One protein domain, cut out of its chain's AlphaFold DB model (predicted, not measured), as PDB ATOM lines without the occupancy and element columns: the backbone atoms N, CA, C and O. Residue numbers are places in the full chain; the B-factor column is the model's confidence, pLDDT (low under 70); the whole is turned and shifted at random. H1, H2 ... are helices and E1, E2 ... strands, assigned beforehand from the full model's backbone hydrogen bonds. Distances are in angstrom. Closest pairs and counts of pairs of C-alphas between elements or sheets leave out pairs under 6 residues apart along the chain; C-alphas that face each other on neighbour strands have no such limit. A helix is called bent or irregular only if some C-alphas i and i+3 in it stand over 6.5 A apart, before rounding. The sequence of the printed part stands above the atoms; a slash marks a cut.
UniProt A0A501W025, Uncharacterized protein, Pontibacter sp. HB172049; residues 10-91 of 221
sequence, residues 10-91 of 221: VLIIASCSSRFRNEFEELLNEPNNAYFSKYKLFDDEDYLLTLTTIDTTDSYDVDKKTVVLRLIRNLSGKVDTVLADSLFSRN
ATOM      1  N   VAL A  10      42.998 144.906  72.179       40.47
ATOM      2  CA  VAL A  10      43.487 144.334  70.917       40.47
ATOM      3  C   VAL A  10      42.888 142.933  70.804       40.47
ATOM      4  O   VAL A  10      43.379 141.986  71.416       40.47
ATOM      5  N   LEU A  11      41.785 142.807  70.064       42.16
ATOM      6  CA  LEU A  11      41.229 141.508  69.694       42.16
ATOM      7  C   LEU A  11      42.206 140.805  68.739       42.16
ATOM      8  O   LEU A  11      42.389 141.217  67.594       42.16
ATOM      9  N   ILE A  12      42.824 139.723  69.206       44.09
ATOM     10  CA  ILE A  12      43.607 138.802  68.379       44.09
ATOM     11  C   ILE A  12      42.612 137.910  67.621       44.09
ATOM     12  O   ILE A  12      42.153 136.904  68.148       44.09
ATOM     13  N   ILE A  13      42.259 138.282  66.385       45.72
ATOM     14  CA  ILE A  13      41.370 137.491  65.497       45.72
ATOM     15  C   ILE A  13      42.177 136.656  64.473       45.72
ATOM     16  O   ILE A  13      41.632 136.103  63.527       45.72
ATOM     17  N   ALA A  14      43.497 136.529  64.640       46.47
ATOM     18  CA  ALA A  14      44.373 135.946  63.614       46.47
ATOM     19  C   ALA A  14      44.445 134.402  63.595       46.47
ATOM     20  O   ALA A  14      45.057 133.835  62.696       46.47
ATOM     21  N   SER A  15      43.850 133.702  64.568       44.09
ATOM     22  CA  SER A  15      44.068 132.250  64.732       44.09
ATOM     23  C   SER A  15      43.065 131.362  63.979       44.09
ATOM     24  O   SER A  15      43.324 130.186  63.744       44.09
ATOM     25  N   CYS A  16      41.918 131.906  63.558       44.47
ATOM     26  CA  CYS A  16      40.916 131.107  62.848       44.47
ATOM     27  C   CYS A  16      41.246 130.980  61.350       44.47
ATOM     28  O   CYS A  16      41.109 129.907  60.773       44.47
ATOM     29  N   SER A  17      41.746 132.048  60.716       51.75
ATOM     30  CA  SER A  17      41.952 132.086  59.260       51.75
ATOM     31  C   SER A  17      43.131 131.244  58.767       51.75
ATOM     32  O   SER A  17      43.075 130.713  57.662       51.75
ATOM     33  N   SER A  18      44.197 131.096  59.563       58.25
ATOM     34  CA  SER A  18      45.355 130.273  59.181       58.25
ATOM     35  C   SER A  18      45.019 128.781  59.155       58.25
ATOM     36  O   SER A  18      45.489 128.066  58.276       58.25
ATOM     37  N   ARG A  19      44.164 128.320  60.075       58.19
ATOM     38  CA  ARG A  19      43.758 126.913  60.173       58.19
ATOM     39  C   ARG A  19      42.915 126.463  58.975       58.19
ATOM     40  O   ARG A  19      43.133 125.367  58.480       58.19
ATOM     41  N   PHE A  20      42.015 127.315  58.482       58.22
ATOM     42  CA  PHE A  20      41.176 127.004  57.316       58.22
ATOM     43  C   PHE A  20      41.934 127.057  55.986       58.22
ATOM     44  O   PHE A  20      41.673 126.245  55.106       58.22
ATOM     45  N   ARG A  21      42.904 127.971  55.835       59.81
ATOM     46  CA  ARG A  21      43.731 128.030  54.618       59.81
ATOM     47  C   ARG A  21      44.564 126.760  54.422       59.81
ATOM     48  O   ARG A  21      44.758 126.339  53.288       59.81
ATOM     49  N   ASN A  22      45.022 126.149  55.515       77.12
ATOM     50  CA  ASN A  22      45.788 124.908  55.455       77.12
ATOM     51  C   ASN A  22      44.939 123.723  54.960       77.12
ATOM     52  O   ASN A  22      45.445 122.920  54.190       77.12
ATOM     53  N   GLU A  23      43.648 123.656  55.308       85.50
ATOM     54  CA  GLU A  23      42.763 122.543  54.917       85.50
ATOM     55  C   GLU A  23      42.609 122.413  53.391       85.50
ATOM     56  O   GLU A  23      42.697 121.313  52.852       85.50
ATOM     57  N   PHE A  24      42.406 123.520  52.668       88.00
ATOM     58  CA  PHE A  24      42.216 123.462  51.210       88.00
ATOM     59  C   PHE A  24      43.481 122.997  50.481       88.00
ATOM     60  O   PHE A  24      43.407 122.150  49.595       88.00
ATOM     61  N   GLU A  25      44.648 123.506  50.884       89.31
ATOM     62  CA  GLU A  25      45.937 123.078  50.329       89.31
ATOM     63  C   GLU A  25      46.251 121.619  50.684       89.31
ATOM     64  O   GLU A  25      46.761 120.873  49.850       89.31
ATOM     65  N   GLU A  26      45.921 121.175  51.899       91.06
ATOM     66  CA  GLU A  26      46.044 119.769  52.300       91.06
ATOM     67  C   GLU A  26      45.204 118.865  51.382       91.06
ATOM     68  O   GLU A  26      45.739 117.922  50.798       91.06
ATOM     69  N   LEU A  27      43.935 119.211  51.144       92.00
ATOM     70  CA  LEU A  27      43.046 118.464  50.245       92.00
ATOM     71  C   LEU A  27      43.508 118.512  48.778       92.00
ATOM     72  O   LEU A  27      43.432 117.510  48.058       92.00
ATOM     73  N   LEU A  28      44.040 119.645  48.313       91.06
ATOM     74  CA  LEU A  28      44.635 119.768  46.977       91.06
ATOM     75  C   LEU A  28      45.874 118.889  46.796       91.06
ATOM     76  O   LEU A  28      46.120 118.412  45.685       91.06
ATOM     77  N   ASN A  29      46.605 118.597  47.867       93.06
ATOM     78  CA  ASN A  29      47.779 117.730  47.824       93.06
ATOM     79  C   ASN A  29      47.465 116.258  48.148       93.06
ATOM     80  O   ASN A  29      48.254 115.382  47.799       93.06
ATOM     81  N   GLU A  30      46.305 115.951  48.737       93.44
ATOM     82  CA  GLU A  30      45.913 114.579  49.081       93.44
ATOM     83  C   GLU A  30      45.599 113.733  47.830       93.44
ATOM     84  O   GLU A  30      44.683 114.060  47.074       93.44
ATOM     85  N   PRO A  31      46.332 112.648  47.543       93.56
ATOM     86  CA  PRO A  31      46.090 111.860  46.340       93.56
ATOM     87  C   PRO A  31      44.747 111.124  46.404       93.56
ATOM     88  O   PRO A  31      44.349 110.607  47.452       93.56
ATOM     89  N   ASN A  32      44.095 110.999  45.244       91.94
ATOM     90  CA  ASN A  32      42.935 110.124  45.104       91.94
ATOM     91  C   ASN A  32      43.308 108.701  45.521       91.94
ATOM     92  O   ASN A  32      44.345 108.163  45.128       91.94
ATOM     93  N   ASN A  33      42.436 108.087  46.302       89.75
ATOM     94  CA  ASN A  33      42.578 106.721  46.752       89.75
ATOM     95  C   ASN A  33      41.196 106.071  46.882       89.75
ATOM     96  O   ASN A  33      40.171 106.598  46.459       89.75
ATOM     97  N   ALA A  34      41.175 104.878  47.457       85.38
ATOM     98  CA  ALA A  34      39.984 104.056  47.521       85.38
ATOM     99  C   ALA A  34      38.918 104.564  48.527       85.38
ATOM    100  O   ALA A  34      37.839 103.981  48.596       85.38
ATOM    101  N   TYR A  35      39.223 105.579  49.337       88.75
ATOM    102  CA  TYR A  35      38.343 106.173  50.356       88.75
ATOM    103  C   TYR A  35      38.237 107.694  50.239       88.75
ATOM    104  O   TYR A  35      37.491 108.318  50.986       88.75
ATOM    105  N   PHE A  36      38.986 108.300  49.325       91.69
ATOM    106  CA  PHE A  36      38.982 109.733  49.103       91.69
ATOM    107  C   PHE A  36      39.152 110.002  47.618       91.69
ATOM    108  O   PHE A  36      40.092 109.514  46.986       91.69
ATOM    109  N   SER A  37      38.246 110.789  47.060       93.00
ATOM    110  CA  SER A  37      38.355 111.268  45.691       93.00
ATOM    111  C   SER A  37      38.074 112.757  45.634       93.00
ATOM    112  O   SER A  37      37.221 113.263  46.363       93.00
ATOM    113  N   LYS A  38      38.789 113.450  44.753       94.00
ATOM    114  CA  LYS A  38      38.601 114.868  44.488       94.00
ATOM    115  C   LYS A  38      38.526 115.157  42.997       94.00
ATOM    116  O   LYS A  38      39.184 114.493  42.190       94.00
ATOM    117  N   TYR A  39      37.745 116.173  42.663       93.50
ATOM    118  CA  TYR A  39      37.459 116.589  41.300       93.50
ATOM    119  C   TYR A  39      37.424 118.112  41.213       93.50
ATOM    120  O   TYR A  39      36.915 118.790  42.111       93.50
ATOM    121  N   LYS A  40      37.946 118.640  40.105       91.56
ATOM    122  CA  LYS A  40      37.695 120.020  39.690       91.56
ATOM    123  C   LYS A  40      36.381 120.028  38.928       91.56
ATOM    124  O   LYS A  40      36.233 119.263  37.979       91.56
ATOM    125  N   LEU A  41      35.434 120.829  39.399       86.75
ATOM    126  CA  LEU A  41      34.090 120.890  38.825       86.75
ATOM    127  C   LEU A  41      33.925 122.052  37.843       86.75
ATOM    128  O   LEU A  41      33.145 121.957  36.904       86.75
ATOM    129  N   PHE A  42      34.665 123.136  38.066       86.56
ATOM    130  CA  PHE A  42      34.638 124.340  37.245       86.56
ATOM    131  C   PHE A  42      36.027 124.591  36.655       86.56
ATOM    132  O   PHE A  42      37.018 124.022  37.115       86.56
ATOM    133  N   ASP A  43      36.092 125.468  35.654       84.31
ATOM    134  CA  ASP A  43      37.357 125.869  35.028       84.31
ATOM    135  C   ASP A  43      38.269 126.672  35.971       84.31
ATOM    136  O   ASP A  43      39.457 126.834  35.687       84.31
ATOM    137  N   ASP A  44      37.736 127.194  37.081       83.31
ATOM    138  CA  ASP A  44      38.545 127.853  38.098       83.31
ATOM    139  C   ASP A  44      39.038 126.897  39.189       83.31
ATOM    140  O   ASP A  44      38.387 125.946  39.611       83.31
ATOM    141  N   GLU A  45      40.244 127.196  39.667       86.06
ATOM    142  CA  GLU A  45      40.950 126.433  40.703       86.06
ATOM    143  C   GLU A  45      40.437 126.742  42.119       86.06
ATOM    144  O   GLU A  45      40.909 126.178  43.108       86.06
ATOM    145  N   ASP A  46      39.464 127.649  42.223       91.50
ATOM    146  CA  ASP A  46      38.925 128.128  43.491       91.50
ATOM    147  C   ASP A  46      37.937 127.130  44.107       91.50
ATOM    148  O   ASP A  46      37.541 127.312  45.256       91.50
ATOM    149  N   TYR A  47      37.522 126.090  43.380       93.19
ATOM    150  CA  TYR A  47      36.542 125.110  43.838       93.19
ATOM    151  C   TYR A  47      37.078 123.683  43.760       93.19
ATOM    152  O   TYR A  47      37.635 123.251  42.752       93.19
ATOM    153  N   LEU A  48      36.833 122.918  44.820       94.25
ATOM    154  CA  LEU A  48      37.211 121.515  44.914       94.25
ATOM    155  C   LEU A  48      36.021 120.692  45.399       94.25
ATOM    156  O   LEU A  48      35.507 120.914  46.498       94.25
ATOM    157  N   LEU A  49      35.596 119.732  44.580       95.50
ATOM    158  CA  LEU A  49      34.624 118.720  44.973       95.50
ATOM    159  C   LEU A  49      35.375 117.532  45.573       95.50
ATOM    160  O   LEU A  49      36.314 117.029  44.958       95.50
ATOM    161  N   THR A  50      34.956 117.052  46.739       95.31
ATOM    162  CA  THR A  50      35.529 115.866  47.386       95.31
ATOM    163  C   THR A  50      34.438 114.886  47.790       95.31
ATOM    164  O   THR A  50      33.400 115.310  48.299       95.31
ATOM    165  N   LEU A  51      34.700 113.590  47.649       95.00
ATOM    166  CA  LEU A  51      33.900 112.517  48.230       95.00
ATOM    167  C   LEU A  51      34.796 111.653  49.118       95.00
ATOM    168  O   LEU A  51      35.747 111.032  48.635       95.00
ATOM    169  N   THR A  52      34.469 111.619  50.407       94.19
ATOM    170  CA  THR A  52      35.241 110.921  51.438       94.19
ATOM    171  C   THR A  52      34.415 109.799  52.043       94.19
ATOM    172  O   THR A  52      33.335 110.043  52.574       94.19
ATOM    173  N   THR A  53      34.925 108.574  52.021       92.81
ATOM    174  CA  THR A  53      34.360 107.446  52.763       92.81
ATOM    175  C   THR A  53      34.702 107.582  54.244       92.81
ATOM    176  O   THR A  53      35.872 107.575  54.619       92.81
ATOM    177  N   ILE A  54      33.676 107.685  55.086       93.81
ATOM    178  CA  ILE A  54      33.794 107.819  56.547       93.81
ATOM    179  C   ILE A  54      33.481 106.520  57.295       93.81
ATOM    180  O   ILE A  54      33.854 106.379  58.456       93.81
ATOM    181  N   ASP A  55      32.827 105.563  56.634       91.31
ATOM    182  CA  ASP A  55      32.552 104.238  57.183       91.31
ATOM    183  C   ASP A  55      32.694 103.182  56.080       91.31
ATOM    184  O   ASP A  55      32.069 103.277  55.027       91.31
ATOM    185  N   THR A  56      33.536 102.180  56.319       88.56
ATOM    186  CA  THR A  56      33.881 101.118  55.362       88.56
ATOM    187  C   THR A  56      33.172  99.795  55.638       88.56
ATOM    188  O   THR A  56      33.461  98.795  54.983       88.56
ATOM    189  N   THR A  57      32.277  99.759  56.623       87.94
ATOM    190  CA  THR A  57      31.494  98.565  56.927       87.94
ATOM    191  C   THR A  57      30.536  98.252  55.785       87.94
ATOM    192  O   THR A  57      29.865  99.136  55.250       87.94
ATOM    193  N   ASP A  58      30.460  96.971  55.431       86.19
ATOM    194  CA  ASP A  58      29.426  96.493  54.524       86.19
ATOM    195  C   ASP A  58      28.078  96.587  55.241       86.19
ATOM    196  O   ASP A  58      27.845  95.933  56.261       86.19
ATOM    197  N   SER A  59      27.222  97.472  54.747       84.62
ATOM    198  CA  SER A  59      25.930  97.790  55.335       84.62
ATOM    199  C   SER A  59      24.891  97.903  54.234       84.62
ATOM    200  O   SER A  59      25.160  98.456  53.169       84.62
ATOM    201  N   TYR A  60      23.693  97.409  54.529       84.50
ATOM    202  CA  TYR A  60      22.485  97.612  53.724       84.50
ATOM    203  C   TYR A  60      21.534  98.630  54.368       84.50
ATOM    204  O   TYR A  60      20.457  98.888  53.841       84.50
ATOM    205  N   ASP A  61      21.912  99.178  55.525       89.88
ATOM    206  CA  ASP A  61      21.167 100.231  56.202       89.88
ATOM    207  C   ASP A  61      21.367 101.560  55.463       89.88
ATOM    208  O   ASP A  61      22.418 102.189  55.591       89.88
ATOM    209  N   VAL A  62      20.361 101.963  54.684       87.94
ATOM    210  CA  VAL A  62      20.368 103.196  53.880       87.94
ATOM    211  C   VAL A  62      20.354 104.474  54.726       87.94
ATOM    212  O   VAL A  62      20.717 105.545  54.233       87.94
ATOM    213  N   ASP A  63      19.990 104.381  56.007       91.69
ATOM    214  CA  ASP A  63      20.036 105.516  56.930       91.69
ATOM    215  C   ASP A  63      21.456 105.740  57.470       91.69
ATOM    216  O   ASP A  63      21.809 106.844  57.910       91.69
ATOM    217  N   LYS A  64      22.318 104.722  57.381       93.38
ATOM    218  CA  LYS A  64      23.709 104.793  57.816       93.38
ATOM    219  C   LYS A  64      24.555 105.590  56.825       93.38
ATOM    220  O   LYS A  64      24.840 105.152  55.719       93.38
ATOM    221  N   LYS A  65      25.055 106.752  57.236       94.81
ATOM    222  CA  LYS A  65      25.928 107.562  56.374       94.81
ATOM    223  C   LYS A  65      27.326 106.952  56.295       94.81
ATOM    224  O   LYS A  65      27.957 106.717  57.322       94.81
ATOM    225  N   THR A  66      27.806 106.705  55.082       94.31
ATOM    226  CA  THR A  66      29.103 106.059  54.825       94.31
ATOM    227  C   THR A  66      30.048 106.933  54.015       94.31
ATOM    228  O   THR A  66      31.258 106.691  54.026       94.31
ATOM    229  N   VAL A  67      29.533 107.970  53.351       94.38
ATOM    230  CA  VAL A  67      30.324 108.936  52.587       94.38
ATOM    231  C   VAL A  67      29.899 110.370  52.894       94.38
ATOM    232  O   VAL A  67      28.754 110.626  53.266       94.38
ATOM    233  N   VAL A  68      30.828 111.306  52.713       96.31
ATOM    234  CA  VAL A  68      30.592 112.748  52.808       96.31
ATOM    235  C   VAL A  68      31.003 113.401  51.494       96.31
ATOM    236  O   VAL A  68      32.166 113.319  51.095       96.31
ATOM    237  N   LEU A  69      30.049 114.053  50.836       96.75
ATOM    238  CA  LEU A  69      30.270 114.911  49.678       96.75
ATOM    239  C   LEU A  69      30.515 116.340  50.169       96.75
ATOM    240  O   LEU A  69      29.739 116.859  50.972       96.75
ATOM    241  N   ARG A  70      31.566 117.002  49.681       96.12
ATOM    242  CA  ARG A  70      31.804 118.427  49.947       96.12
ATOM    243  C   ARG A  70      32.149 119.165  48.669       96.12
ATOM    244  O   ARG A  70      32.968 118.685  47.894       96.12
ATOM    245  N   LEU A  71      31.596 120.363  48.509       95.00
ATOM    246  CA  LEU A  71      32.141 121.385  47.620       95.00
ATOM    247  C   LEU A  71      32.794 122.449  48.493       95.00
ATOM    248  O   LEU A  71      32.126 123.116  49.286       95.00
ATOM    249  N   ILE A  72      34.100 122.607  48.346       94.06
ATOM    250  CA  ILE A  72      34.894 123.570  49.099       94.06
ATOM    251  C   ILE A  72      35.328 124.665  48.138       94.06
ATOM    252  O   ILE A  72      35.673 124.385  46.992       94.06
ATOM    253  N   ARG A  73      35.304 125.908  48.607       93.31
ATOM    254  CA  ARG A  73      35.680 127.082  47.833       93.31
ATOM    255  C   ARG A  73      36.776 127.864  48.543       93.31
ATOM    256  O   ARG A  73      36.611 128.193  49.713       93.31
ATOM    257  N   ASN A  74      37.835 128.232  47.835       92.38
ATOM    258  CA  ASN A  74      38.917 129.086  48.303       92.38
ATOM    259  C   ASN A  74      38.964 130.383  47.486       92.38
ATOM    260  O   ASN A  74      39.494 130.409  46.386       92.38
ATOM    261  N   LEU A  75      38.441 131.481  48.037       89.00
ATOM    262  CA  LEU A  75      38.527 132.798  47.401       89.00
ATOM    263  C   LEU A  75      39.579 133.641  48.111       89.00
ATOM    264  O   LEU A  75      39.374 134.090  49.239       89.00
ATOM    265  N   SER A  76      40.706 133.889  47.437       85.81
ATOM    266  CA  SER A  76      41.788 134.743  47.958       85.81
ATOM    267  C   SER A  76      42.290 134.319  49.351       85.81
ATOM    268  O   SER A  76      42.575 135.155  50.210       85.81
ATOM    269  N   GLY A  77      42.382 133.007  49.598       83.88
ATOM    270  CA  GLY A  77      42.832 132.436  50.871       83.88
ATOM    271  C   GLY A  77      41.738 132.298  51.931       83.88
ATOM    272  O   GLY A  77      42.029 131.830  53.034       83.88
ATOM    273  N   LYS A  78      40.496 132.695  51.628       87.19
ATOM    274  CA  LYS A  78      39.329 132.420  52.465       87.19
ATOM    275  C   LYS A  78      38.657 131.135  51.988       87.19
ATOM    276  O   LYS A  78      38.080 131.106  50.902       87.19
ATOM    277  N   VAL A  79      38.715 130.108  52.830       91.06
ATOM    278  CA  VAL A  79      38.121 128.797  52.564       91.06
ATOM    279  C   VAL A  79      36.733 128.720  53.200       91.06
ATOM    280  O   VAL A  79      36.599 128.899  54.409       91.06
ATOM    281  N   ASP A  80      35.718 128.443  52.386       91.19
ATOM    282  CA  ASP A  80      34.327 128.231  52.787       91.19
ATOM    283  C   ASP A  80      33.849 126.858  52.263       91.19
ATOM    284  O   ASP A  80      34.264 126.409  51.195       91.19
ATOM    285  N   THR A  81      32.941 126.189  52.980       91.94
ATOM    286  CA  THR A  81      32.241 125.000  52.457       91.94
ATOM    287  C   THR A  81      30.914 125.442  51.839       91.94
ATOM    288  O   THR A  81      30.089 126.041  52.525       91.94
ATOM    289  N   VAL A  82      30.737 125.189  50.542       92.12
ATOM    290  CA  VAL A  82      29.555 125.580  49.751       92.12
ATOM    291  C   VAL A  82      28.467 124.512  49.829       92.12
ATOM    292  O   VAL A  82      27.293 124.839  49.959       92.12
ATOM    293  N   LEU A  83      28.871 123.241  49.800       94.62
ATOM    294  CA  LEU A  83      28.005 122.078  49.971       94.62
ATOM    295  C   LEU A  83      28.680 121.112  50.940       94.62
ATOM    296  O   LEU A  83      29.886 120.885  50.837       94.62
ATOM    297  N   ALA A  84      27.902 120.530  51.845       96.19
ATOM    298  CA  ALA A  84      28.300 119.376  52.635       96.19
ATOM    299  C   ALA A  84      27.087 118.465  52.807       96.19
ATOM    300  O   ALA A  84      26.073 118.901  53.350       96.19
ATOM    301  N   ASP A  85      27.204 117.221  52.358       97.25
ATOM    302  CA  ASP A  85      26.144 116.229  52.487       97.25
ATOM    303  C   ASP A  85      26.712 114.879  52.921       97.25
ATOM    304  O   ASP A  85      27.808 114.489  52.514       97.25
ATOM    305  N   SER A  86      25.962 114.173  53.758       96.38
ATOM    306  CA  SER A  86      26.325 112.865  54.294       96.38
ATOM    307  C   SER A  86      25.351 111.835  53.744       96.38
ATOM    308  O   SER A  86      24.156 111.855  54.055       96.38
ATOM    309  N   LEU A  87      25.871 110.904  52.954       95.44
ATOM    310  CA  LEU A  87      25.079 109.975  52.155       95.44
ATOM    311  C   LEU A  87      25.400 108.529  52.524       95.44
ATOM    312  O   LEU A  87      26.480 108.214  53.031       95.44
ATOM    313  N   PHE A  88      24.449 107.642  52.256       94.00
ATOM    314  CA  PHE A  88      24.722 106.213  52.217       94.00
ATOM    315  C   PHE A  88      25.225 105.851  50.822       94.00
ATOM    316  O   PHE A  88      24.501 106.037  49.851       94.00
ATOM    317  N   SER A  89      26.434 105.315  50.736       92.06
ATOM    318  CA  SER A  89      26.974 104.629  49.563       92.06
ATOM    319  C   SER A  89      27.383 103.229  49.991       92.06
ATOM    320  O   SER A  89      28.150 103.067  50.951       92.06
ATOM    321  N   ARG A  90      26.896 102.209  49.289       88.19
ATOM    322  CA  ARG A  90      27.246 100.823  49.594       88.19
ATOM    323  C   ARG A  90      28.755 100.603  49.445       88.19
ATOM    324  O   ARG A  90      29.345 100.894  48.410       88.19
ATOM    325  N   ASN A  91      29.370 100.057  50.492       79.31
ATOM    326  CA  ASN A  91      30.806  99.784  50.565       79.31
ATOM    327  C   ASN A  91      31.060  98.271  50.637       79.31
ATOM    328  O   ASN A  91      31.593  97.763  51.621       79.31
TER     329      ASN A  91
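AT A GLANCE: This is residues 10 to 91 of the 221 residues of an uncharacterized protein of Pontibacter sp. HB172049 (UniProt A0A501W025). A twisted sheet of four antiparallel strands makes the body, and one helix, H1, packs on one face of it with residues 17 to 28, nearest to E4. Residues 10 to 16 stick out as a free tail beyond the start of this contact, and the loop of residues 54 to 66 between E2 and E3 prolongs the domain at the other end. The printed part has 82 residues, with one named helix and four named strands in the order H1 E1 E2 E3 E4; the sheet's order is E1 - E2 - E3 - E4, and the class is mixed, helices and strands. The whole is loose, with a radius of gyration of the C-alphas of 15.2 A, and elongated, spanning 53 by 33 by 20 A.

HOW THE PARTS SIT: H1, residues 15 to 29, is on the sheet formed by E1, residues 36 to 39, E2, residues 47 to 53, E3, residues 67 to 75, and E4, residues 78 to 87, in two layers, a helix on one face of a sheet. Its height over the sheet is 6.3 A, and it lies beside the strands, only just over none of them, with 2 of its C-alphas falling on E2 and 2 on E3. H1 and E4 have 6 pairs of C-alphas within 8 A, the closest being Phe 20 and Val 79 at 5.9 A. The closest C-alphas of H1 and E3 are those of Phe 24 and Asn 74, 7.1 A apart. H1 and E1 are near each other, with 5 pairs of C-alphas within 10 A. In H1, 6 of 11 O i to N i+4 pairs are within hydrogen-bond range. The strands form a meander, each the antiparallel neighbour of the one before, and each successive pair is a hairpin. E1 and E2 run at 158 degrees, with N 39 and O 49 within hydrogen-bond range at 2.8 A. E2 and E3 run at 159 degrees, with N 50 and O 70 at 2.8 A. E3 and E4 run at 165 degrees, with N 69 and O 85 at 2.8 A. The edge strands E1 and E4 are apart.

IN THESE COORDINATES: H1 begins at C-alpha 15, (44.068, 132.250, 64.732), and is 22.6 A long; it is neither bent nor irregular, but only just: C-alphas 15 and 18 are 6.0 A apart. E1 is 10.5 A long, E2 19.9 A and E3 25.8 A. E4, 26.6 A long, ends at C-alpha 87, (25.079, 109.975, 52.155).

THE WHOLE: The C-alphas farthest apart are those of Val 10 and Tyr 60, at 54.0 A. The printed part has no cut. The link from E2 to E3 is long, and that from E3 to E4 is tight. The mean pLDDT of the printed part is 84.9; residues 10 to 21 are under 70.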